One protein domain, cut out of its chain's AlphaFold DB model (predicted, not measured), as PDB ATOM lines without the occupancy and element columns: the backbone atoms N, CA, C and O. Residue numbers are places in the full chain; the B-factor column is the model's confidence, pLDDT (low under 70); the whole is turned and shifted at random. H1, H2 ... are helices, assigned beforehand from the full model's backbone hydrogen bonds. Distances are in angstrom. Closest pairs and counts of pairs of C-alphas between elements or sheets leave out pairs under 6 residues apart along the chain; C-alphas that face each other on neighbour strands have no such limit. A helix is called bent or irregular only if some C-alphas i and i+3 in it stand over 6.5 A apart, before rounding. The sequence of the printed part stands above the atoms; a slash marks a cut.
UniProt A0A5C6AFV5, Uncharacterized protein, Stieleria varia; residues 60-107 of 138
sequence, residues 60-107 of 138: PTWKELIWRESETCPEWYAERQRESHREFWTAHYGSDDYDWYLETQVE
ATOM      1  N   PRO A  60     137.452 135.501 102.483       86.38
ATOM      2  CA  PRO A  60     138.100 136.165 103.600       86.38
ATOM      3  C   PRO A  60     137.240 137.333 104.073       86.38
ATOM      4  O   PRO A  60     136.512 137.977 103.305       86.38
ATOM      5  N   THR A  61     137.310 137.604 105.366       89.00
ATOM      6  CA  THR A  61     136.663 138.774 105.943       89.00
ATOM      7  C   THR A  61     137.372 140.041 105.475       89.00
ATOM      8  O   THR A  61     138.572 140.047 105.202       89.00
ATOM      9  N   TRP A  62     136.647 141.162 105.441       86.94
ATOM     10  CA  TRP A  62     137.267 142.458 105.154       86.94
ATOM     11  C   TRP A  62     138.430 142.759 106.093       86.94
ATOM     12  O   TRP A  62     139.432 143.294 105.645       86.94
ATOM     13  N   LYS A  63     138.322 142.364 107.367       86.62
ATOM     14  CA  LYS A  63     139.386 142.539 108.354       86.62
ATOM     15  C   LYS A  63     140.671 141.820 107.943       86.62
ATOM     16  O   LYS A  63     141.732 142.406 108.077       86.62
ATOM     17  N   GLU A  64     140.576 140.588 107.453       85.81
ATOM     18  CA  GLU A  64     141.740 139.802 107.017       85.81
ATOM     19  C   GLU A  64     142.369 140.372 105.743       85.81
ATOM     20  O   GLU A  64     143.590 140.420 105.633       85.81
ATOM     21  N   LEU A  65     141.545 140.863 104.813       87.50
ATOM     22  CA  LEU A  65     142.018 141.460 103.561       87.50
ATOM     23  C   LEU A  65     142.742 142.792 103.758       87.50
ATOM     24  O   LEU A  65     143.666 143.103 103.018       87.50
ATOM     25  N   ILE A  66     142.293 143.600 104.718       86.81
ATOM     26  CA  ILE A  66     142.791 144.969 104.920       86.81
ATOM     27  C   ILE A  66     143.744 145.076 106.115       86.81
ATOM     28  O   ILE A  66     144.118 146.182 106.512       86.81
ATOM     29  N   TRP A  67     144.097 143.946 106.731       86.69
ATOM     30  CA  TRP A  67     145.067 143.912 107.814       86.69
ATOM     31  C   TRP A  67     146.458 144.173 107.252       86.69
ATOM     32  O   TRP A  67     146.923 143.448 106.387       86.69
ATOM     33  N   ARG A  68     147.149 145.192 107.758       85.31
ATOM     34  CA  ARG A  68     148.478 145.601 107.283       85.31
ATOM     35  C   ARG A  68     149.508 144.464 107.165       85.31
ATOM     36  O   ARG A  68     150.383 144.542 106.312       85.31
ATOM     37  N   GLU A  69     149.462 143.474 108.053       85.50
ATOM     38  CA  GLU A  69     150.430 142.362 108.078       85.50
ATOM     39  C   GLU A  69     149.944 141.135 107.299       85.50
ATOM     40  O   GLU A  69     150.628 140.116 107.280       85.50
ATOM     41  N   SER A  70     148.759 141.192 106.682       87.06
ATOM     42  CA  SER A  70     148.309 140.103 105.826       87.06
ATOM     43  C   SER A  70     148.967 140.191 104.455       87.06
ATOM     44  O   SER A  70     149.104 141.261 103.867       87.06
ATOM     45  N   GLU A  71     149.322 139.032 103.909       86.56
ATOM     46  CA  GLU A  71     149.901 138.907 102.563       86.56
ATOM     47  C   GLU A  71     148.924 139.340 101.457       86.56
ATOM     48  O   GLU A  71     149.322 139.626 100.332       86.56
ATOM     49  N   THR A  72     147.627 139.381 101.772       87.50
ATOM     50  CA  THR A  72     146.566 139.771 100.836       87.50
ATOM     51  C   THR A  72     146.332 141.280 100.798       87.50
ATOM     52  O   THR A  72     145.634 141.763  99.903       87.50
ATOM     53  N   CYS A  73     146.909 142.027 101.743       88.69
ATOM     54  CA  CYS A  73     146.755 143.468 101.833       88.69
ATOM     55  C   CYS A  73     147.649 144.175 100.803       88.69
ATOM     56  O   CYS A  73     148.862 143.956 100.789       88.69
ATOM     57  N   PRO A  74     147.094 145.054  99.945       91.50
ATOM     58  CA  PRO A  74     147.903 145.837  99.022       91.50
ATOM     59  C   PRO A  74     148.938 146.693  99.759       91.50
ATOM     60  O   PRO A  74     148.595 147.423 100.692       91.50
ATOM     61  N   GLU A  75     150.185 146.670  99.285       91.38
ATOM     62  CA  GLU A  75     151.321 147.351  99.924       91.38
ATOM     63  C   GLU A  75     151.054 148.842 100.172       91.38
ATOM     64  O   GLU A  75     151.252 149.330 101.281       91.38
ATOM     65  N   TRP A  76     150.488 149.551  99.189       93.00
ATOM     66  CA  TRP A  76     150.141 150.972  99.328       93.00
ATOM     67  C   TRP A  76     149.179 151.244 100.496       93.00
ATOM     68  O   TRP A  76     149.240 152.298 101.129       93.00
ATOM     69  N   TYR A  77     148.266 150.312 100.782       91.25
ATOM     70  CA  TYR A  77     147.286 150.453 101.853       91.25
ATOM     71  C   TYR A  77     147.903 150.085 103.203       91.25
ATOM     72  O   TYR A  77     147.668 150.776 104.195       91.25
ATOM     73  N   ALA A  78     148.744 149.048 103.223       92.06
ATOM     74  CA  ALA A  78     149.538 148.676 104.385       92.06
ATOM     75  C   ALA A  78     150.462 149.826 104.831       92.06
ATOM     76  O   ALA A  78     150.476 150.164 106.016       92.06
ATOM     77  N   GLU A  79     151.162 150.476 103.895       92.19
ATOM     78  CA  GLU A  79     152.011 151.640 104.181       92.19
ATOM     79  C   GLU A  79     151.206 152.820 104.714       92.19
ATOM     80  O   GLU A  79     151.538 153.388 105.753       92.19
ATOM     81  N   ARG A  80     150.072 153.133 104.082       92.38
ATOM     82  CA  ARG A  80     149.193 154.206 104.556       92.38
ATOM     83  C   ARG A  80     148.686 153.960 105.980       92.38
ATOM     84  O   ARG A  80     148.566 154.898 106.765       92.38
ATOM     85  N   GLN A  81     148.385 152.708 106.332       91.19
ATOM     86  CA  GLN A  81     148.024 152.351 107.704       91.19
ATOM     87  C   GLN A  81     149.207 152.476 108.677       91.19
ATOM     88  O   GLN A  81     148.989 152.886 109.817       91.19
ATOM     89  N   ARG A  82     150.441 152.130 108.272       89.50
ATOM     90  CA  ARG A  82     151.652 152.345 109.097       89.50
ATOM     91  C   ARG A  82     151.868 153.817 109.383       89.50
ATOM     92  O   ARG A  82     152.064 154.179 110.536       89.50
ATOM     93  N   GLU A  83     151.803 154.640 108.347       90.31
ATOM     94  CA  GLU A  83     152.016 156.078 108.444       90.31
ATOM     95  C   GLU A  83     150.971 156.736 109.341       90.31
ATOM     96  O   GLU A  83     151.334 157.411 110.297       90.31
ATOM     97  N   SER A  84     149.687 156.432 109.136       89.38
ATOM     98  CA  SER A  84     148.620 156.946 110.001       89.38
ATOM     99  C   SER A  84     148.788 156.514 111.464       89.38
ATOM    100  O   SER A  84     148.500 157.288 112.376       89.38
ATOM    101  N   HIS A  85     149.260 155.287 111.705       88.69
ATOM    102  CA  HIS A  85     149.547 154.805 113.055       88.69
ATOM    103  C   HIS A  85     150.750 155.535 113.668       88.69
ATOM    104  O   HIS A  85     150.677 155.937 114.825       88.69
ATOM    105  N   ARG A  86     151.823 155.748 112.893       87.94
ATOM    106  CA  ARG A  86     152.995 156.536 113.304       87.94
ATOM    107  C   ARG A  86     152.572 157.951 113.683       87.94
ATOM    108  O   ARG A  86     152.788 158.345 114.818       87.94
ATOM    109  N   GLU A  87     151.890 158.663 112.788       89.75
ATOM    110  CA  GLU A  87     151.402 160.029 113.016       89.75
ATOM    111  C   GLU A  87     150.547 160.143 114.281       89.75
ATOM    112  O   GLU A  87     150.720 161.079 115.060       89.75
ATOM    113  N   PHE A  88     149.651 159.178 114.515       89.62
ATOM    114  CA  PHE A  88     148.818 159.146 115.715       89.62
ATOM    115  C   PHE A  88     149.656 159.081 116.999       89.62
ATOM    116  O   PHE A  88     149.409 159.842 117.937       89.62
ATOM    117  N   TRP A  89     150.654 158.195 117.047       85.00
ATOM    118  CA  TRP A  89     151.512 158.047 118.222       85.00
ATOM    119  C   TRP A  89     152.485 159.216 118.374       85.00
ATOM    120  O   TRP A  89     152.615 159.741 119.476       85.00
ATOM    121  N   THR A  90     153.081 159.703 117.287       88.94
ATOM    122  CA  THR A  90     153.942 160.893 117.301       88.94
ATOM    123  C   THR A  90     153.187 162.112 117.824       88.94
ATOM    124  O   THR A  90     153.682 162.819 118.696       88.94
ATOM    125  N   ALA A  91     151.948 162.335 117.374       88.31
ATOM    126  CA  ALA A  91     151.129 163.445 117.857       88.31
ATOM    127  C   ALA A  91     150.824 163.354 119.363       88.31
ATOM    128  O   ALA A  91     150.647 164.382 120.015       88.31
ATOM    129  N   HIS A  92     150.756 162.143 119.921       85.31
ATOM    130  CA  HIS A  92     150.439 161.929 121.331       85.31
ATOM    131  C   HIS A  92     151.678 161.951 122.246       85.31
ATOM    132  O   HIS A  92     151.576 162.384 123.393       85.31
ATOM    133  N   TYR A  93     152.838 161.485 121.773       81.25
ATOM    134  CA  TYR A  93     154.057 161.326 122.586       81.25
ATOM    135  C   TYR A  93     155.175 162.318 122.236       81.25
ATOM    136  O   TYR A  93     156.162 162.402 122.962       81.25
ATOM    137  N   GLY A  94     154.991 163.136 121.199       75.06
ATOM    138  CA  GLY A  94     155.844 164.277 120.866       75.06
ATOM    139  C   GLY A  94     157.029 163.940 119.963       75.06
ATOM    140  O   GLY A  94     157.297 164.707 119.043       75.06
ATOM    141  N   SER A  95     157.696 162.809 120.182       79.00
ATOM    142  CA  SER A  95     158.727 162.277 119.285       79.00
ATOM    143  C   SER A  95     158.256 160.982 118.639       79.00
ATOM    144  O   SER A  95     157.494 160.212 119.237       79.00
ATOM    145  N   ASP A  96     158.672 160.750 117.396       80.25
ATOM    146  CA  ASP A  96     158.517 159.433 116.801       80.25
ATOM    147  C   ASP A  96     159.607 158.469 117.327       80.25
ATOM    148  O   ASP A  96     160.619 158.884 117.898       80.25
ATOM    149  N   ASP A  97     159.360 157.160 117.223       72.38
ATOM    150  CA  ASP A  97     160.294 156.120 117.688       72.38
ATOM    151  C   ASP A  97     161.663 156.204 116.991       72.38
ATOM    152  O   ASP A  97     162.694 155.965 117.618       72.38
ATOM    153  N   TYR A  98     161.686 156.599 115.716       71.19
ATOM    154  CA  TYR A  98     162.910 156.716 114.930       71.19
ATOM    155  C   TYR A  98     163.726 157.952 115.326       71.19
ATOM    156  O   TYR A  98     164.947 157.858 115.422       71.19
ATOM    157  N   ASP A  99     163.072 159.074 115.611       80.06
ATOM    158  CA  ASP A  99     163.656 160.303 116.134       80.06
ATOM    159  C   ASP A  99     164.295 160.020 117.496       80.06
ATOM    160  O   ASP A  99     165.478 160.287 117.693       80.06
ATOM    161  N   TRP A 100     163.555 159.370 118.404       78.50
ATOM    162  CA  TRP A 100     164.089 158.944 119.700       78.50
ATOM    163  C   TRP A 100     165.279 157.986 119.550       78.50
ATOM    164  O   TRP A 100     166.292 158.114 120.244       78.50
ATOM    165  N   TYR A 101     165.186 157.022 118.634       73.56
ATOM    166  CA  TYR A 101     166.263 156.073 118.373       73.56
ATOM    167  C   TYR A 101     167.529 156.766 117.849       73.56
ATOM    168  O   TYR A 101     168.630 156.469 118.311       73.56
ATOM    169  N   LEU A 102     167.394 157.711 116.915       78.44
ATOM    170  CA  LEU A 102     168.519 158.476 116.375       78.44
ATOM    171  C   LEU A 102     169.147 159.403 117.421       78.44
ATOM    172  O   LEU A 102     170.371 159.515 117.469       78.44
ATOM    173  N   GLU A 103     168.336 160.024 118.278       75.00
ATOM    174  CA  GLU A 103     168.821 160.841 119.394       75.00
ATOM    175  C   GLU A 103     169.624 160.007 120.404       75.00
ATOM    176  O   GLU A 103     170.701 160.414 120.839       75.00
ATOM    177  N   THR A 104     169.145 158.809 120.746       68.31
ATOM    178  CA  THR A 104     169.762 157.955 121.776       68.31
ATOM    179  C   THR A 104     170.938 157.111 121.277       68.31
ATOM    180  O   THR A 104     171.811 156.754 122.070       68.31
ATOM    181  N   GLN A 105     171.031 156.832 119.973       63.59
ATOM    182  CA  GLN A 105     172.169 156.131 119.354       63.59
ATOM    183  C   GLN A 105     173.515 156.818 119.621       63.59
ATOM    184  O   GLN A 105     174.533 156.149 119.806       63.59
ATOM    185  N   VAL A 106     173.528 158.153 119.675       57.91
ATOM    186  CA  VAL A 106     174.758 158.933 119.872       57.91
ATOM    187  C   VAL A 106     175.342 158.732 121.278       57.91
ATOM    188  O   VAL A 106     176.558 158.804 121.446       57.91
ATOM    189  N   GLU A 107     174.525 158.385 122.278       55.47
ATOM    190  CA  GLU A 107     174.998 158.167 123.654       55.47
ATOM    191  C   GLU A 107     175.686 156.805 123.876       55.47
ATOM    192  O   GLU A 107     176.333 156.596 124.906       55.47
TER     193      GLU A 107
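This is residues 60 to 107 of the 138 residues of an uncharacterized protein of Stieleria varia (UniProt A0A5C6AFV5). The model is an open, drawn-out row of helical parts with no packed core: the long helix H2 makes the middle, the one-turn helix H1 and a looped link, residues 66 to 74, lie at one end, and H3 leads away at the other, where residues 100 to 107 stick out freely. The printed part has 48 residues with three named helices in the order H1, H2, H3 and no named strand, and its class is all helix. It is only just extended, close to loose, with a radius of gyration of the C-alphas of 14.5 A, and its outline is a rod spanning 47 by 20 by 14 A.

H1 is residues 62 to 65, with C-alpha 62 at (137.267, 142.458, 105.154). H2 is residues 75 to 93, 26.8 A from first to last C-alpha, and begins with C-alpha 75 at (151.321, 147.351, 99.924). H3 is residues 97 to 107, 16.0 A long by the same measure, and ends with C-alpha 107 at (174.998, 158.167, 123.654). H3 is neither bent nor irregular, but only just: C-alphas 103 and 106 are 6.3 A apart.

H1 is apart from H2 and from H3. H2 and H3 are close but not clearly touching, and their closest C-alphas, those of Thr 90 and Asp 97, are 8.0 A apart. These two run the same way at a steep tilt of 64 degrees. In H2 every O i to N i+4 pair is within hydrogen-bond range, in H3 5 of 7 are, and H1 is too short for such a pair.

The C-alphas of Pro 60 and Glu 107, the two farthest apart, are 47.4 A from each other. The printed part has no cut. The link from H1 to H2 is short and that from H2 to H3 is tight. Mean pLDDT of the printed part is 83.6, and residues 104 to 107 are under 70.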